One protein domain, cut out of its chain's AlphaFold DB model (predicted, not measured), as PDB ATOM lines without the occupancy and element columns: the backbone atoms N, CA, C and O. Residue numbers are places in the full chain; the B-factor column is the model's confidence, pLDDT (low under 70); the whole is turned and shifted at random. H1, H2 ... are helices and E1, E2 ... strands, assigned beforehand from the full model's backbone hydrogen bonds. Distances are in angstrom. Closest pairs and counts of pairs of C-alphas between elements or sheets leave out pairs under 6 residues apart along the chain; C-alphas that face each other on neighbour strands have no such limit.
ATOM      1  N   VAL A   3     203.570 199.210 277.639       88.19
ATOM      2  CA  VAL A   3     204.741 199.041 276.783       88.19
ATOM      3  C   VAL A   3     205.282 200.416 276.441       88.19
ATOM      4  O   VAL A   3     204.548 201.264 275.937       88.19
ATOM      5  N   ILE A   4     206.567 200.627 276.701       91.12
ATOM      6  CA  ILE A   4     207.254 201.885 276.425       91.12
ATOM      7  C   ILE A   4     208.479 201.585 275.568       91.12
ATOM      8  O   ILE A   4     209.320 200.757 275.923       91.12
ATOM      9  N   TYR A   5     208.605 202.303 274.456       88.88
ATOM     10  CA  TYR A   5     209.798 202.292 273.617       88.88
ATOM     11  C   TYR A   5     210.560 203.593 273.831       88.88
ATOM     12  O   TYR A   5     210.025 204.680 273.633       88.88
ATOM     13  N   THR A   6     211.821 203.490 274.240       88.38
ATOM     14  CA  THR A   6     212.725 204.640 274.311       88.38
ATOM     15  C   THR A   6     213.683 204.561 273.141       88.38
ATOM     16  O   THR A   6     214.515 203.657 273.100       88.38
ATOM     17  N   LEU A   7     213.568 205.500 272.206       87.56
ATOM     18  CA  LEU A   7     214.420 205.557 271.023       87.56
ATOM     19  C   LEU A   7     215.556 206.571 271.208       87.56
ATOM     20  O   LEU A   7     215.423 207.572 271.917       87.56
ATOM     21  N   GLU A   8     216.694 206.304 270.579       85.44
ATOM     22  CA  GLU A   8     217.819 207.224 270.505       85.44
ATOM     23  C   GLU A   8     217.438 208.471 269.680       85.44
ATOM     24  O   GLU A   8     216.800 208.348 268.631       85.44
ATOM     25  N   PRO A   9     217.852 209.682 270.097       82.12
ATOM     26  CA  PRO A   9     217.596 210.905 269.339       82.12
ATOM     27  C   PRO A   9     218.510 210.961 268.107       82.12
ATOM     28  O   PRO A   9     219.621 211.480 268.171       82.12
ATOM     29  N   ARG A  10     218.054 210.407 266.977       83.81
ATOM     30  CA  ARG A  10     218.838 210.310 265.725       83.81
ATOM     31  C   ARG A  10     218.956 211.629 264.951       83.81
ATOM     32  O   ARG A  10     219.715 211.705 263.995       83.81
ATOM     33  N   GLU A  11     218.234 212.662 265.372       86.00
ATOM     34  CA  GLU A  11     218.217 213.979 264.722       86.00
ATOM     35  C   GLU A  11     219.438 214.840 265.086       86.00
ATOM     36  O   GLU A  11     219.853 215.696 264.310       86.00
ATOM     37  N   ASN A  12     220.056 214.596 266.250       88.19
ATOM     38  CA  ASN A  12     221.241 215.316 266.712       88.19
ATOM     39  C   ASN A  12     222.444 214.368 266.725       88.19
ATOM     40  O   ASN A  12     222.686 213.664 267.706       88.19
ATOM     41  N   PHE A  13     223.191 214.343 265.620       86.31
ATOM     42  CA  PHE A  13     224.282 213.391 265.406       86.31
ATOM     43  C   PHE A  13     225.366 213.414 266.507       86.31
ATOM     44  O   PHE A  13     225.705 212.336 267.000       86.31
ATOM     45  N   PRO A  14     225.876 214.578 266.970       88.75
ATOM     46  CA  PRO A  14     226.807 214.615 268.101       88.75
ATOM     47  C   PRO A  14     226.247 213.974 269.378       88.75
ATOM     48  O   PRO A  14     226.929 213.178 270.026       88.75
ATOM     49  N   LEU A  15     224.993 214.282 269.727       85.75
ATOM     50  CA  LEU A  15     224.337 213.732 270.916       85.75
ATOM     51  C   LEU A  15     224.083 212.226 270.780       85.75
ATOM     52  O   LEU A  15     224.296 211.471 271.731       85.75
ATOM     53  N   TRP A  16     223.658 211.788 269.594       88.00
ATOM     54  CA  TRP A  16     223.478 210.381 269.258       88.00
ATOM     55  C   TRP A  16     224.787 209.608 269.408       88.00
ATOM     56  O   TRP A  16     224.811 208.598 270.107       88.00
ATOM     57  N   LEU A  17     225.887 210.099 268.829       87.56
ATOM     58  CA  LEU A  17     227.185 209.430 268.882       87.56
ATOM     59  C   LEU A  17     227.715 209.334 270.320       87.56
ATOM     60  O   LEU A  17     228.161 208.266 270.739       87.56
ATOM     61  N   TYR A  18     227.604 210.412 271.105       87.69
ATOM     62  CA  TYR A  18     227.969 210.395 272.524       87.69
ATOM     63  C   TYR A  18     227.147 209.370 273.319       87.69
ATOM     64  O   TYR A  18     227.701 208.574 274.087       87.69
ATOM     65  N   GLY A  19     225.829 209.338 273.100       83.81
ATOM     66  CA  GLY A  19     224.945 208.337 273.693       83.81
ATOM     67  C   GLY A  19     225.344 206.918 273.289       83.81
ATOM     68  O   GLY A  19     225.460 206.043 274.149       83.81
ATOM     69  N   ARG A  20     225.639 206.710 272.002       84.06
ATOM     70  CA  ARG A  20     226.020 205.419 271.423       84.06
ATOM     71  C   ARG A  20     227.311 204.880 272.044       84.06
ATOM     72  O   ARG A  20     227.379 203.680 272.317       84.06
ATOM     73  N   LEU A  21     228.302 205.746 272.268       85.56
ATOM     74  CA  LEU A  21     229.575 205.413 272.922       85.56
ATOM     75  C   LEU A  21     229.407 205.153 274.423       85.56
ATOM     76  O   LEU A  21     230.066 204.278 274.971       85.56
ATOM     77  N   SER A  22     228.469 205.848 275.069       80.06
ATOM     78  CA  SER A  22     228.122 205.652 276.485       80.06
ATOM     79  C   SER A  22     227.239 204.417 276.735       80.06
ATOM     80  O   SER A  22     226.763 204.209 277.849       80.06
ATOM     81  N   GLY A  23     226.982 203.601 275.706       75.69
ATOM     82  CA  GLY A  23     226.167 202.387 275.802       75.69
ATOM     83  C   GLY A  23     224.655 202.626 275.792       75.69
ATOM     84  O   GLY A  23     223.896 201.681 276.000       75.69
ATOM     85  N   ARG A  24     224.189 203.854 275.520       78.12
ATOM     86  CA  ARG A  24     222.768 204.108 275.255       78.12
ATOM     87  C   ARG A  24     222.386 203.407 273.949       78.12
ATOM     88  O   ARG A  24     223.178 203.342 273.007       78.12
ATOM     89  N   ARG A  25     221.201 202.807 273.948       84.94
ATOM     90  CA  ARG A  25     220.592 202.068 272.839       84.94
ATOM     91  C   ARG A  25     219.087 202.300 272.876       84.94
ATOM     92  O   ARG A  25     218.574 202.811 273.875       84.94
ATOM     93  N   ASP A  26     218.395 201.901 271.816       90.12
ATOM     94  CA  ASP A  26     216.939 201.810 271.839       90.12
ATOM     95  C   ASP A  26     216.523 200.744 272.865       90.12
ATOM     96  O   ASP A  26     217.065 199.635 272.886       90.12
ATOM     97  N   VAL A  27     215.580 201.082 273.740       91.44
ATOM     98  CA  VAL A  27     215.152 200.221 274.846       91.44
ATOM     99  C   VAL A  27     213.669 199.919 274.732       91.44
ATOM    100  O   VAL A  27     212.846 200.816 274.553       91.44
ATOM    101  N   PHE A  28     213.351 198.645 274.907       92.25
ATOM    102  CA  PHE A  28     212.015 198.135 275.137       92.25
ATOM    103  C   PHE A  28     211.778 197.990 276.640       92.25
ATOM    104  O   PHE A  28     212.583 197.374 277.343       92.25
ATOM    105  N   PHE A  29     210.679 198.556 277.127       92.56
ATOM    106  CA  PHE A  29     210.222 198.384 278.496       92.56
ATOM    107  C   PHE A  29     208.811 197.807 278.499       92.56
ATOM    108  O   PHE A  29     207.906 198.346 277.862       92.56
ATOM    109  N   LEU A  30     208.634 196.720 279.238       92.19
ATOM    110  CA  LEU A  30     207.369 196.030 279.414       92.19
ATOM    111  C   LEU A  30     207.042 195.972 280.899       92.19
ATOM    112  O   LEU A  30     207.825 195.453 281.690       92.19
ATOM    113  N   ARG A  31     205.853 196.448 281.261       93.19
ATOM    114  CA  ARG A  31     205.278 196.289 282.593       93.19
ATOM    115  C   ARG A  31     203.919 195.609 282.477       93.19
ATOM    116  O   ARG A  31     203.053 196.054 281.724       93.19
ATOM    117  N   ALA A  32     203.710 194.526 283.211       90.38
ATOM    118  CA  ALA A  32     202.464 193.773 283.137       90.38
ATOM    119  C   ALA A  32     202.023 193.239 284.499       90.38
ATOM    120  O   ALA A  32     202.836 192.789 285.304       90.38
ATOM    121  N   ASP A  33     200.708 193.236 284.701       90.06
ATOM    122  CA  ASP A  33     200.059 192.523 285.791       90.06
ATOM    123  C   ASP A  33     199.598 191.168 285.262       90.06
ATOM    124  O   ASP A  33     198.786 191.077 284.338       90.06
ATOM    125  N   LEU A  34     200.171 190.104 285.818       85.81
ATOM    126  CA  LEU A  34     199.799 188.730 285.497       85.81
ATOM    127  C   LEU A  34     198.453 188.369 286.141       85.81
ATOM    128  O   LEU A  34     198.155 188.829 287.242       85.81
ATOM    129  N   LYS A  35     197.659 187.521 285.467       84.56
ATOM    130  CA  LYS A  35     196.352 187.041 285.969       84.56
ATOM    131  C   LYS A  35     196.476 186.293 287.300       84.56
ATOM    132  O   LYS A  35     195.594 186.395 288.146       84.56
ATOM    133  N   SER A  36     197.561 185.544 287.464       83.25
ATOM    134  CA  SER A  36     197.959 184.893 288.706       83.25
ATOM    135  C   SER A  36     199.245 185.531 289.215       83.25
ATOM    136  O   SER A  36     200.165 185.795 288.440       83.25
ATOM    137  N   ALA A  37     199.316 185.773 290.524       82.31
ATOM    138  CA  ALA A  37     200.554 186.221 291.142       82.31
ATOM    139  C   ALA A  37     201.627 185.123 290.995       82.31
ATOM    140  O   ALA A  37     201.325 183.942 291.215       82.31
ATOM    141  N   PRO A  38     202.868 185.479 290.634       83.38
ATOM    142  CA  PRO A  38     203.942 184.508 290.480       83.38
ATOM    143  C   PRO A  38     204.257 183.806 291.807       83.38
ATOM    144  O   PRO A  38     204.184 184.384 292.889       83.38
ATOM    145  N   VAL A  39     204.626 182.525 291.742       82.88
ATOM    146  CA  VAL A  39     204.857 181.700 292.943       82.88
ATOM    147  C   VAL A  39     206.116 182.136 293.702       82.88
ATOM    148  O   VAL A  39     206.231 181.902 294.908       82.88
ATOM    149  N   GLN A  40     207.043 182.816 293.036       87.00
ATOM    150  CA  GLN A  40     208.297 183.303 293.598       87.00
ATOM    151  C   GLN A  40     208.686 184.628 292.954       87.00
ATOM    152  O   GLN A  40     208.337 184.882 291.801       87.00
ATOM    153  N   ASP A  41     209.408 185.449 293.708       90.56
ATOM    154  CA  ASP A  41     209.972 186.673 293.162       90.56
ATOM    155  C   ASP A  41     211.295 186.323 292.484       90.56
ATOM    156  O   ASP A  41     212.119 185.613 293.071       90.56
ATOM    157  N   VAL A  42     211.504 186.831 291.274       91.38
ATOM    158  CA  VAL A  42     212.719 186.600 290.491       91.38
ATOM    159  C   VAL A  42     213.210 187.912 289.915       91.38
ATOM    160  O   VAL A  42     212.478 188.631 289.253       91.38
ATOM    161  N   GLU A  43     214.478 188.197 290.133       92.19
ATOM    162  CA  GLU A  43     215.183 189.345 289.598       92.19
ATOM    163  C   GLU A  43     216.336 188.844 288.740       92.19
ATOM    164  O   GLU A  43     217.108 187.996 289.176       92.19
ATOM    165  N   ALA A  44     216.493 189.380 287.538       92.06
ATOM    166  CA  ALA A  44     217.675 189.160 286.727       92.06
ATOM    167  C   ALA A  44     218.243 190.487 286.236       92.06
ATOM    168  O   ALA A  44     217.518 191.389 285.809       92.06
ATOM    169  N   GLY A  45     219.560 190.602 286.285       90.62
ATOM    170  CA  GLY A  45     220.286 191.780 285.836       90.62
ATOM    171  C   GLY A  45     221.612 191.392 285.211       90.62
ATOM    172  O   GLY A  45     222.078 190.262 285.355       90.62
ATOM    173  N   ARG A  46     222.238 192.332 284.502       87.00
ATOM    174  CA  ARG A  46     223.584 192.107 283.970       87.00
ATOM    175  C   ARG A  46     224.580 191.892 285.107       87.00
ATOM    176  O   ARG A  46     224.575 192.605 286.110       87.00
ATOM    177  N   LYS A  47     225.492 190.949 284.905       79.81
ATOM    178  CA  LYS A  47     226.633 190.700 285.782       79.81
ATOM    179  C   LYS A  47     227.433 191.994 285.948       79.81
ATOM    180  O   LYS A  47     227.764 192.651 284.963       79.81
ATOM    181  N   ASN A  48     227.762 192.335 287.194       76.94
ATOM    182  CA  ASN A  48     228.438 193.579 287.589       76.94
ATOM    183  C   ASN A  48     227.619 194.872 287.410       76.94
ATOM    184  O   ASN A  48     228.187 195.963 287.528       76.94
ATOM    185  N   ASP A  49     226.308 194.799 287.160       82.69
ATOM    186  CA  ASP A  49     225.464 195.989 287.255       82.69
ATOM    187  C   ASP A  49     225.385 196.440 288.721       82.69
ATOM    188  O   ASP A  49     224.791 195.780 289.577       82.69
ATOM    189  N   ARG A  50     225.992 197.598 289.013       80.50
ATOM    190  CA  ARG A  50     225.988 198.194 290.353       80.50
ATOM    191  C   ARG A  50     224.569 198.414 290.863       80.50
ATOM    192  O   ARG A  50     224.325 198.178 292.038       80.50
ATOM    193  N   ALA A  51     223.633 198.827 290.008       81.19
ATOM    194  CA  ALA A  51     222.260 199.078 290.432       81.19
ATOM    195  C   ALA A  51     221.553 197.780 290.852       81.19
ATOM    196  O   ALA A  51     220.776 197.783 291.807       81.19
ATOM    197  N   PHE A  52     221.840 196.672 290.167       84.38
ATOM    198  CA  PHE A  52     221.342 195.345 290.524       84.38
ATOM    199  C   PHE A  52     221.968 194.840 291.831       84.38
ATOM    200  O   PHE A  52     221.247 194.486 292.762       84.38
ATOM    201  N   ALA A  53     223.296 194.909 291.953       82.94
ATOM    202  CA  ALA A  53     224.008 194.489 293.159       82.94
ATOM    203  C   ALA A  53     223.588 195.300 294.399       82.94
ATOM    204  O   ALA A  53     223.331 194.731 295.459       82.94
ATOM    205  N   THR A  54     223.458 196.627 294.272       85.12
ATOM    206  CA  THR A  54     222.968 197.497 295.350       85.12
ATOM    207  C   THR A  54     221.515 197.192 295.706       85.12
ATOM    208  O   THR A  54     221.175 197.186 296.887       85.12
ATOM    209  N   PHE A  55     220.662 196.901 294.717       85.44
ATOM    210  CA  PHE A  55     219.282 196.492 294.973       85.44
ATOM    211  C   PHE A  55     219.226 195.205 295.806       85.44
ATOM    212  O   PHE A  55     218.540 195.186 296.825       85.44
ATOM    213  N   LEU A  56     219.986 194.170 295.428       84.44
ATOM    214  CA  LEU A  56     220.033 192.906 296.168       84.44
ATOM    215  C   LEU A  56     220.604 193.084 297.581       84.44
ATOM    216  O   LEU A  56     220.010 192.602 298.545       84.44
ATOM    217  N   ALA A  57     221.703 193.830 297.726       82.31
ATOM    218  CA  ALA A  57     222.308 194.123 299.028       82.31
ATOM    219  C   ALA A  57     221.378 194.919 299.963       82.31
ATOM    220  O   ALA A  57     221.473 194.787 301.182       82.31
ATOM    221  N   GLY A  58     220.458 195.722 299.416       81.25
ATOM    222  CA  GLY A  58     219.456 196.453 300.195       81.25
ATOM    223  C   GLY A  58     218.359 195.572 300.807       81.25
ATOM    224  O   GLY A  58     217.661 196.015 301.720       81.25
ATOM    225  N   GLN A  59     218.197 194.324 300.353       81.50
ATOM    226  CA  GLN A  59     217.128 193.411 300.787       81.50
ATOM    227  C   GLN A  59     217.561 192.534 301.974       81.50
ATOM    228  O   GLN A  59     217.497 191.310 301.929       81.50
ATOM    229  N   LEU A  60     217.992 193.168 303.070       72.06
ATOM    230  CA  LEU A  60     218.555 192.470 304.238       72.06
ATOM    231  C   LEU A  60     217.533 191.652 305.046       72.06
ATOM    232  O   LEU A  60     217.911 190.682 305.696       72.06
ATOM    233  N   LYS A  61     216.250 192.043 305.039       73.00
ATOM    234  CA  LYS A  61     215.199 191.353 305.813       73.00
ATOM    235  C   LYS A  61     214.817 189.999 305.211       73.00
ATOM    236  O   LYS A  61     214.526 189.069 305.953       73.00
ATOM    237  N   GLU A  62     214.823 189.905 303.885       76.81
ATOM    238  CA  GLU A  62     214.495 188.696 303.133       76.81
ATOM    239  C   GLU A  62     215.466 188.579 301.951       76.81
ATOM    240  O   GLU A  62     215.164 189.066 300.854       76.81
ATOM    241  N   PRO A  63     216.657 187.998 302.181       81.75
ATOM    242  CA  PRO A  63     217.699 187.951 301.173       81.75
ATOM    243  C   PRO A  63     217.288 187.055 300.007       81.75
ATOM    244  O   PRO A  63     216.701 185.984 300.185       81.75
ATOM    245  N   TYR A  64     217.644 187.486 298.802       86.31
ATOM    246  CA  TYR A  64     217.530 186.654 297.616       86.31
ATOM    247  C   TYR A  64     218.654 185.614 297.604       86.31
ATOM    248  O   TYR A  64     219.800 185.913 297.943       86.31
ATOM    249  N   ALA A  65     218.341 184.398 297.166       86.00
ATOM    250  CA  ALA A  65     219.366 183.472 296.706       86.00
ATOM    251  C   ALA A  65     219.745 183.868 295.276       86.00
ATOM    252  O   ALA A  65     218.844 184.112 294.480       86.00
ATOM    253  N   SER A  66     221.036 183.941 294.944       86.12
ATOM    254  CA  SER A  66     221.479 184.256 293.584       86.12
ATOM    255  C   SER A  66     222.304 183.143 292.953       86.12
ATOM    256  O   SER A  66     222.947 182.333 293.625       86.12
ATOM    257  N   GLN A  67     222.250 183.095 291.628       87.00
ATOM    258  CA  GLN A  67     223.037 182.231 290.771       87.00
ATOM    259  C   GLN A  67     223.443 183.027 289.536       87.00
ATOM    260  O   GLN A  67     222.628 183.685 288.891       87.00
ATOM    261  N   THR A  68     224.719 182.944 289.180       84.81
ATOM    262  CA  THR A  68     225.188 183.435 287.887       84.81
ATOM    263  C   THR A  68     224.826 182.413 286.815       84.81
ATOM    264  O   THR A  68     225.179 181.239 286.946       84.81
ATOM    265  N   LEU A  69     224.120 182.851 285.774       82.38
ATOM    266  CA  LEU A  69     223.875 182.023 284.596       82.38
ATOM    267  C   LEU A  69     225.158 181.934 283.747       82.38
ATOM    268  O   LEU A  69     226.037 182.786 283.895       82.38
ATOM    269  N   PRO A  70     225.304 180.926 282.867       75.12
ATOM    270  CA  PRO A  70     226.529 180.697 282.095       75.12
ATOM    271  C   PRO A  70     227.030 181.887 281.262       75.12
ATOM    272  O   PRO A  70     228.210 181.903 280.912       75.12
ATOM    273  N   GLY A  71     226.193 182.884 280.964       74.31
ATOM    274  CA  GLY A  71     226.627 184.094 280.271       74.31
ATOM    275  C   GLY A  71     226.556 185.370 281.110       74.31
ATOM    276  O   GLY A  71     227.310 185.539 282.073       74.31
ATOM    277  N   ARG A  72     225.766 186.356 280.673       83.31
ATOM    278  CA  ARG A  72     225.891 187.755 281.147       83.31
ATOM    279  C   ARG A  72     224.917 188.150 282.243       83.31
ATOM    280  O   ARG A  72     225.034 189.267 282.746       83.31
ATOM    281  N   LEU A  73     223.978 187.284 282.600       88.56
ATOM    282  CA  LEU A  73     222.956 187.580 283.595       88.56
ATOM    283  C   LEU A  73     223.262 186.921 284.942       88.56
ATOM    284  O   LEU A  73     223.725 185.784 285.033       88.56
ATOM    285  N   GLU A  74     222.962 187.653 286.005       90.56
ATOM    286  CA  GLU A  74     222.820 187.126 287.352       90.56
ATOM    287  C   GLU A  74     221.330 187.049 287.673       90.56
ATOM    288  O   GLU A  74     220.605 188.022 287.463       90.56
ATOM    289  N   VAL A  75     220.883 185.889 288.153       90.75
ATOM    290  CA  VAL A  75     219.497 185.640 288.549       90.75
ATOM    291  C   VAL A  75     219.444 185.483 290.052       90.75
ATOM    292  O   VAL A  75     220.203 184.718 290.639       90.75
ATOM    293  N   ALA A  76     218.524 186.195 290.674       91.12
ATOM    294  CA  ALA A  76     218.261 186.182 292.090       91.12
ATOM    295  C   ALA A  76     216.788 185.835 292.310       91.12
ATOM    296  O   ALA A  76     215.914 186.382 291.648       91.12
ATOM    297  N   TRP A  77     216.482 184.939 293.240       90.62
ATOM    298  CA  TRP A  77     215.107 184.553 293.547       90.62
ATOM    299  C   TRP A  77     214.846 184.489 295.049       90.62
ATOM    300  O   TRP A  77     215.751 184.262 295.857       90.62
ATOM    301  N   ARG A  78     213.576 184.651 295.429       89.06
ATOM    302  CA  ARG A  78     213.094 184.413 296.795       89.06
ATOM    303  C   ARG A  78     211.671 183.861 296.799       89.06
ATOM    304  O   ARG A  78     210.884 184.096 295.884       89.06
ATOM    305  N   GLY A  79     211.324 183.152 297.869       84.38
ATOM    306  CA  GLY A  79     210.013 182.527 298.046       84.38
ATOM    307  C   GLY A  79     210.061 181.003 297.959       84.38
ATOM    308  O   GLY A  79     211.079 180.373 298.248       84.38
ATOM    309  N   LYS A  80     208.921 180.389 297.621       79.19
ATOM    310  CA  LYS A  80     208.772 178.929 297.590       79.19
ATOM    311  C   LYS A  80     209.669 178.360 296.489       79.19
ATOM    312  O   LYS A  80     209.513 178.734 295.335       79.19
ATOM    313  N   LYS A  81     210.585 177.452 296.851       72.56
ATOM    314  CA  LYS A  81     211.482 176.783 295.897       72.56
ATOM    315  C   LYS A  81     210.671 175.935 294.918       72.56
ATOM    316  O   LYS A  81     210.359 174.784 295.215       72.56
ATOM    317  N   ASP A  82     210.392 176.498 293.755       82.81
ATOM    318  CA  ASP A  82     209.943 175.765 292.581       82.81
ATOM    319  C   ASP A  82     211.108 175.693 291.591       82.81
ATOM    320  O   ASP A  82     211.426 176.652 290.880       82.81
ATOM    321  N   LYS A  83     211.802 174.551 291.617       83.88
ATOM    322  CA  LYS A  83     212.989 174.314 290.789       83.88
ATOM    323  C   LYS A  83     212.642 174.236 289.307       83.88
ATOM    324  O   LYS A  83     213.480 174.591 288.485       83.88
ATOM    325  N   GLU A  84     211.449 173.756 288.967       86.75
ATOM    326  CA  GLU A  84     211.026 173.608 287.578       86.75
ATOM    327  C   GLU A  84     210.678 174.968 286.981       86.75
ATOM    328  O   GLU A  84     211.119 175.289 285.879       86.75
ATOM    329  N   TYR A  85     209.988 175.814 287.746       87.06
ATOM    330  CA  TYR A  85     209.762 177.208 287.372       87.06
ATOM    331  C   TYR A  85     211.074 177.975 287.178       87.06
ATOM    332  O   TYR A  85     211.271 178.593 286.135       87.06
ATOM    333  N   LEU A  86     212.009 177.897 288.138       86.06
ATOM    334  CA  LEU A  86     213.308 178.569 287.996       86.06
ATOM    335  C   LEU A  86     214.087 178.047 286.794       86.06
ATOM    336  O   LEU A  86     214.694 178.836 286.087       86.06
ATOM    337  N   LYS A  87     214.058 176.738 286.526       89.25
ATOM    338  CA  LYS A  87     214.753 176.162 285.371       89.25
ATOM    339  C   LYS A  87     214.195 176.692 284.047       89.25
ATOM    340  O   LYS A  87     214.981 177.046 283.172       89.25
ATOM    341  N   ARG A  88     212.866 176.757 283.904       90.94
ATOM    342  CA  ARG A  88     212.198 177.292 282.703       90.94
ATOM    343  C   ARG A  88     212.505 178.772 282.508       90.94
ATOM    344  O   ARG A  88     212.917 179.175 281.425       90.94
ATOM    345  N   LEU A  89     212.399 179.555 283.579       90.81
ATOM    346  CA  LEU A  89     212.704 180.978 283.534       90.81
ATOM    347  C   LEU A  89     214.187 181.241 283.237       90.81
ATOM    348  O   LEU A  89     214.496 182.086 282.404       90.81
ATOM    349  N   SER A  90     215.105 180.487 283.845       90.12
ATOM    350  CA  SER A  90     216.534 180.576 283.530       90.12
ATOM    351  C   SER A  90     216.814 180.242 282.066       90.12
ATOM    352  O   SER A  90     217.578 180.962 281.441       90.12
ATOM    353  N   ALA A  91     216.156 179.232 281.484       91.56
ATOM    354  CA  ALA A  91     216.323 178.906 280.065       91.56
ATOM    355  C   ALA A  91     215.875 180.056 279.143       91.56
ATOM    356  O   ALA A  91     216.570 180.380 278.181       91.56
ATOM    357  N   PHE A  92     214.759 180.722 279.462       92.69
ATOM    358  CA  PHE A  92     214.326 181.932 278.756       92.69
ATOM    359  C   PHE A  92     215.348 183.071 278.889       92.69
ATOM    360  O   PHE A  92     215.730 183.697 277.899       92.69
ATOM    361  N   LEU A  93     215.821 183.328 280.112       92.25
ATOM    362  CA  LEU A  93     216.803 184.378 280.382       92.25
ATOM    363  C   LEU A  93     218.135 184.110 279.669       92.25
ATOM    364  O   LEU A  93     218.734 185.051 279.159       92.25
ATOM    365  N   GLU A  94     218.572 182.852 279.596       91.31
ATOM    366  CA  GLU A  94     219.753 182.428 278.836       91.31
ATOM    367  C   GLU A  94     219.549 182.617 277.327       91.31
ATOM    368  O   GLU A  94     220.423 183.184 276.672       91.31
ATOM    369  N   LYS A  95     218.388 182.228 276.771       90.94
ATOM    370  CA  LYS A  95     218.080 182.406 275.335       90.94
ATOM    371  C   LYS A  95     218.184 183.874 274.910       90.94
ATOM    372  O   LYS A  95     218.709 184.169 273.837       90.94
ATOM    373  N   TYR A  96     217.721 184.797 275.756       90.50
ATOM    374  CA  TYR A  96     217.664 186.233 275.454       90.50
ATOM    375  C   TYR A  96     218.690 187.081 276.223       90.50
ATOM    376  O   TYR A  96     218.547 188.306 276.309       90.50
ATOM    377  N   GLU A  97     219.753 186.470 276.750       89.25
ATOM    378  CA  GLU A  97     220.675 187.129 277.685       89.25
ATOM    379  C   GLU A  97     221.361 188.386 277.132       89.25
ATOM    380  O   GLU A  97     221.702 189.307 277.876       89.25
ATOM    381  N   ALA A  98     221.567 188.441 275.814       88.25
ATOM    382  CA  ALA A  98     222.205 189.572 275.158       88.25
ATOM    383  C   ALA A  98     221.289 190.804 275.163       88.25
ATOM    384  O   ALA A  98     221.759 191.928 275.362       88.25
ATOM    385  N   ALA A  99     219.986 190.579 274.972       89.62
ATOM    386  CA  ALA A  99     218.979 191.623 274.878       89.62
ATOM    387  C   ALA A  99     218.510 192.100 276.256       89.62
ATOM    388  O   ALA A  99     218.261 193.291 276.434       89.62
ATOM    389  N   ILE A 100     218.391 191.205 277.238       91.00
ATOM    390  CA  ILE A 100     217.845 191.549 278.554       91.00
ATOM    391  C   ILE A 100     218.817 192.457 279.321       91.00
ATOM    392  O   ILE A 100     219.990 192.151 279.539       91.00
ATOM    393  N   LEU A 101     218.302 193.609 279.751       90.00
ATOM    394  CA  LEU A 101     218.998 194.554 280.624       90.00
ATOM    395  C   LEU A 101     218.610 194.327 282.080       90.00
ATOM    396  O   LEU A 101     219.467 194.328 282.963       90.00
ATOM    397  N   ARG A 102     217.308 194.162 282.317       91.44
ATOM    398  CA  ARG A 102     216.738 193.890 283.632       91.44
ATOM    399  C   ARG A 102     215.433 193.127 283.482       91.44
ATOM    400  O   ARG A 102     214.619 193.459 282.626       91.44
ATOM    401  N   PHE A 103     215.233 192.150 284.343       93.94
ATOM    402  CA  PHE A 103     214.008 191.386 284.465       93.94
ATOM    403  C   PHE A 103     213.626 191.348 285.938       93.94
ATOM    404  O   PHE A 103     214.472 191.085 286.785       93.94
ATOM    405  N   SER A 104     212.370 191.623 286.238       92.44
ATOM    406  CA  SER A 104     211.858 191.686 287.597       92.44
ATOM    407  C   SER A 104     210.477 191.061 287.614       92.44
ATOM    408  O   SER A 104     209.593 191.449 286.846       92.44
ATOM    409  N   LEU A 105     210.301 190.082 288.482       92.56
ATOM    410  CA  LEU A 105     209.074 189.347 288.678       92.56
ATOM    411  C   LEU A 105     208.753 189.361 290.169       92.56
ATOM    412  O   LEU A 105     209.561 188.927 290.992       92.56
ATOM    413  N   HIS A 106     207.574 189.859 290.514       90.50
ATOM    414  CA  HIS A 106     207.149 190.049 291.894       90.50
ATOM    415  C   HIS A 106     205.732 189.537 292.117       90.50
ATOM    416  O   HIS A 106     204.858 189.659 291.261       90.50
ATOM    417  N   ARG A 107     205.469 189.019 293.317       87.06
ATOM    418  CA  ARG A 107     204.110 188.688 293.773       87.06
ATOM    419  C   ARG A 107     203.187 189.897 293.869       87.06
ATOM    420  O   ARG A 107     201.981 189.742 293.721       87.06
ATOM    421  N   ALA A 108     203.740 191.066 294.181       85.75
ATOM    422  CA  ALA A 108     203.003 192.320 294.241       85.75
ATOM    423  C   ALA A 108     203.026 193.018 292.879       85.75
ATOM    424  O   ALA A 108     204.030 192.964 292.172       85.75
ATOM    425  N   ALA A 109     201.934 193.698 292.532       81.94
ATOM    426  CA  ALA A 109     201.878 194.514 291.327       81.94
ATOM    427  C   ALA A 109     202.928 195.651 291.387       81.94
ATOM    428  O   ALA A 109     203.062 196.296 292.432       81.94
ATOM    429  N   PRO A 110     203.654 195.938 290.292       84.81
ATOM    430  CA  PRO A 110     203.584 195.263 288.994       84.81
ATOM    431  C   PRO A 110     204.223 193.870 289.027       84.81
ATOM    432  O   PRO A 110     205.374 193.726 289.438       84.81
ATOM    433  N   HIS A 111     203.495 192.858 288.541       90.81
ATOM    434  CA  HIS A 111     203.963 191.469 288.624       90.81
ATOM    435  C   HIS A 111     205.187 191.211 287.752       90.81
ATOM    436  O   HIS A 111     206.066 190.467 288.162       90.81
ATOM    437  N   LEU A 112     205.247 191.817 286.567       92.00
ATOM    438  CA  LEU A 112     206.341 191.672 285.617       92.00
ATOM    439  C   LEU A 112     206.849 193.049 285.200       92.00
ATOM    440  O   LEU A 112     206.074 193.916 284.792       92.00
ATOM    441  N   THR A 113     208.163 193.227 285.252       93.44
ATOM    442  CA  THR A 113     208.878 194.347 284.650       93.44
ATOM    443  C   THR A 113     210.073 193.815 283.867       93.44
ATOM    444  O   THR A 113     210.942 193.143 284.410       93.44
ATOM    445  N   LEU A 114     210.138 194.135 282.582       93.56
ATOM    446  CA  LEU A 114     211.208 193.731 281.682       93.56
ATOM    447  C   LEU A 114     211.763 194.970 280.987       93.56
ATOM    448  O   LEU A 114     211.023 195.798 280.461       93.56
ATOM    449  N   LYS A 115     213.086 195.063 280.944       93.06
ATOM    450  CA  LYS A 115     213.837 196.055 280.189       93.06
ATOM    451  C   LYS A 115     214.824 195.327 279.288       93.06
ATOM    452  O   LYS A 115     215.640 194.550 279.786       93.06
ATOM    453  N   ALA A 116     214.793 195.608 277.993       91.50
ATOM    454  CA  ALA A 116     215.662 194.965 277.013       91.50
ATOM    455  C   ALA A 116     216.133 195.936 275.921       91.50
ATOM    456  O   ALA A 116     215.501 196.960 275.665       91.50
ATOM    457  N   GLU A 117     217.253 195.619 275.277       90.38
ATOM    458  CA  GLU A 117     217.743 196.320 274.091       90.38
ATOM    459  C   GLU A 117     216.873 195.955 272.886       90.38
ATOM    460  O   GLU A 117     216.886 194.823 272.402       90.38
ATOM    461  N   LEU A 118     216.128 196.937 272.382       88.19
ATOM    462  CA  LEU A 118     215.204 196.750 271.269       88.19
ATOM    463  C   LEU A 118     215.892 196.220 269.993       88.19
ATOM    464  O   LEU A 118     215.336 195.305 269.392       88.19
ATOM    465  N   PRO A 119     217.095 196.686 269.586       85.69
ATOM    466  CA  PRO A 119     217.727 196.214 268.353       85.69
ATOM    467  C   PRO A 119     218.074 194.721 268.380       85.69
ATOM    468  O   PRO A 119     218.087 194.081 267.335       85.69
ATOM    469  N   LEU A 120     218.340 194.167 269.569       85.25
ATOM    470  CA  LEU A 120     218.646 192.744 269.754       85.25
ATOM    471  C   LEU A 120     217.384 191.877 269.826       85.25
ATOM    472  O   LEU A 120     217.456 190.679 269.579       85.25
ATOM    473  N   LEU A 121     216.230 192.468 270.145       83.56
ATOM    474  CA  LEU A 121     214.936 191.790 270.034       83.56
ATOM    475  C   LEU A 121     214.385 191.844 268.603       83.56
ATOM    476  O   LEU A 121     213.708 190.919 268.174       83.56
ATOM    477  N   GLN A 122     214.697 192.904 267.851       78.44
ATOM    478  CA  GLN A 122     214.251 193.091 266.465       78.44
ATOM    479  C   GLN A 122     214.898 192.132 265.459       78.44
ATOM    480  O   GLN A 122     214.406 192.019 264.340       78.44
ATOM    481  N   SER A 123     215.987 191.448 265.821       67.94
ATOM    482  CA  SER A 123     216.602 190.432 264.959       67.94
ATOM    483  C   SER A 123     215.796 189.130 264.866       67.94
ATOM    484  O   SER A 123     216.154 188.273 264.064       67.94
ATOM    485  N   GLY A 124     214.742 188.970 265.673       71.50
ATOM    486  CA  GLY A 124     213.802 187.848 265.619       71.50
ATOM    487  C   GLY A 124     212.345 188.312 265.557       71.50
ATOM    488  O   GLY A 124     212.055 189.512 265.541       71.50
ATOM    489  N   GLU A 125     211.410 187.363 265.533       78.31
ATOM    490  CA  GLU A 125     209.984 187.684 265.576       78.31
ATOM    491  C   GLU A 125     209.562 188.064 267.001       78.31
ATOM    492  O   GLU A 125     209.699 187.293 267.949       78.31
ATOM    493  N   ALA A 126     208.988 189.260 267.166       78.19
ATOM    494  CA  ALA A 126     208.497 189.723 268.467       78.19
ATOM    495  C   ALA A 126     207.426 188.789 269.066       78.19
ATOM    496  O   ALA A 126     207.306 188.695 270.287       78.19
ATOM    497  N   ALA A 127     206.663 188.100 268.211       83.06
ATOM    498  CA  ALA A 127     205.687 187.099 268.626       83.06
ATOM    499  C   ALA A 127     206.357 185.903 269.317       83.06
ATOM    500  O   ALA A 127     205.892 185.498 270.378       83.06
ATOM    501  N   GLU A 128     207.475 185.407 268.777       88.25
ATOM    502  CA  GLU A 128     208.251 184.314 269.375       88.25
ATOM    503  C   GLU A 128     208.778 184.719 270.757       88.25
ATOM    504  O   GLU A 128     208.587 184.000 271.731       88.25
ATOM    505  N   PHE A 129     209.349 185.923 270.879       88.44
ATOM    506  CA  PHE A 129     209.829 186.430 272.169       88.44
ATOM    507  C   PHE A 129     208.723 186.493 273.233       88.44
ATOM    508  O   PHE A 129     208.932 186.108 274.386       88.44
ATOM    509  N   LEU A 130     207.545 187.007 272.865       87.00
ATOM    510  CA  LEU A 130     206.417 187.115 273.790       87.00
ATOM    511  C   LEU A 130     205.822 185.747 274.133       87.00
ATOM    512  O   LEU A 130     205.398 185.552 275.273       87.00
ATOM    513  N   GLN A 131     205.803 184.817 273.178       89.88
ATOM    514  CA  GLN A 131     205.362 183.448 273.407       89.88
ATOM    515  C   GLN A 131     206.299 182.730 274.381       89.88
ATOM    516  O   GLN A 131     205.832 182.216 275.393       89.88
ATOM    517  N   ASP A 132     207.609 182.784 274.147       91.62
ATOM    518  CA  ASP A 132     208.612 182.192 275.034       91.62
ATOM    519  C   ASP A 132     208.547 182.781 276.448       91.62
ATOM    520  O   ASP A 132     208.667 182.065 277.444       91.62
ATOM    521  N   LEU A 133     208.317 184.094 276.552       90.44
ATOM    522  CA  LEU A 133     208.108 184.759 277.834       90.44
ATOM    523  C   LEU A 133     206.846 184.237 278.529       90.44
ATOM    524  O   LEU A 133     206.863 184.004 279.735       90.44
ATOM    525  N   GLN A 134     205.748 184.055 277.796       89.06
ATOM    526  CA  GLN A 134     204.515 183.511 278.358       89.06
ATOM    527  C   GLN A 134     204.707 182.065 278.833       89.06
ATOM    528  O   GLN A 134     204.278 181.734 279.937       89.06
ATOM    529  N   GLU A 135     205.375 181.225 278.044       90.06
ATOM    530  CA  GLU A 135     205.672 179.829 278.386       90.06
ATOM    531  C   GLU A 135     206.607 179.711 279.599       90.06
ATOM    532  O   GLU A 135     206.444 178.813 280.422       90.06
ATOM    533  N   ALA A 136     207.545 180.648 279.766       89.12
ATOM    534  CA  ALA A 136     208.430 180.696 280.927       89.12
ATOM    535  C   ALA A 136     207.722 181.103 282.235       89.12
ATOM    536  O   ALA A 136     208.262 180.871 283.319       89.12
ATOM    537  N   LEU A 137     206.540 181.730 282.149       85.31
ATOM    538  CA  LEU A 137     205.800 182.272 283.295       85.31
ATOM    539  C   LEU A 137     204.658 181.375 283.803       85.31
ATOM    540  O   LEU A 137     204.162 181.633 284.904       85.31
ATOM    541  N   VAL A 138     204.237 180.366 283.032       76.75
ATOM    542  CA  VAL A 138     203.189 179.376 283.374       76.75
ATOM    543  C   VAL A 138     203.843 178.123 283.929       76.75
ATOM    544  O   VAL A 138     203.429 177.600 284.985       76.75
TER     545      VAL A 138
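This is residues 3 to 138 of the 138 residues of an uncharacterized protein of Chloroflexi bacterium CG_4_10_14_0_8_um_filter_57_5 (UniProt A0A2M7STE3). A twisted sheet of seven strands has H3 packed on one face and H2 on the opposite face, both over E3 and E5; H5 packs on H3 with residues 132 to 137, and the excursion between E1 and E2 holds H1 at the far end of the longest axis, where residues 10 to 15 stick out. The printed part has 136 residues, with named elements in the order E1 H1 E2 E3 H2 E4 E5 H3 E6 E7 H4 H5. The sheet runs E1 E2 E7 E6 E3 E5 E4, all antiparallel, and the class is mixed, helices and strands. The whole is compact, with a radius of gyration of the C-alphas of 15.7 A and spans of 50 by 34 by 29 A.

The sheet's strands are E1, residues 3 to 6, from C-alpha 3 at (204.741, 199.041, 276.783); E2, 27 to 32, 16.5 A; E7, 112 to 117, 16.9 A; E6, 100 to 105, 13.6 A; E3, 40 to 46, 20.1 A; E5, 73 to 79, 20.0 A; and E4, 65 to 68. The helices are H3, residues 83 to 95, 18.2 A; H2, 50 to 57, 10.3 A; H4, 118 to 121; H1, 13 to 21, 12.2 A; and H5, 126 to 137, 16.8 A, ending with C-alpha 137 at (205.800, 182.272, 283.295).

In the sheet, N 43 and O 76 of E3 and E5 are 2.8 A apart, within hydrogen-bond range, as are N 44 and O 103 of E3 and E6, 2.7 A, and N 30 and O 114 of E2 and E7, 2.8 A. E4 and E5, and E6 and E7, are hairpins. H3 is on the sheet at a height of 9.8 A, over E3 and E5, along the strands at 24 degrees to E3 on the local plane. H2 is on the opposite face at a height of 9.3 A, over E3 and only just over E5, with 3 of its 8 C-alphas. E3, H2, E4 and E5, H3, E6 are split strand-helix-strand units, same-way strands with another strand between them; their crossovers are right-handed and left-handed. H4 is on the same face as H3, over none of the strands. H5, not on the sheet, touches H3 with residues 132 to 137 alone, at a shallow tilt of 21 degrees, opposite ways; the closest C-alphas, of Leu 89 and Ala 136, are 5.0 A apart. H1 is not on the sheet and touches no helix. Every O i to N i+4 pair is within hydrogen-bond range in H1, H2, H3 and H5; H4 is too short for one.

The C-alphas farthest apart, of Pro 14 and Lys 80, are 49.7 A apart. The printed part has no cut, and no link is long. Residues 123 to 128, of which 126 to 128 belong to H5, also stand free. The mean pLDDT of the printed part is 86.2, and residue 123 is under 70.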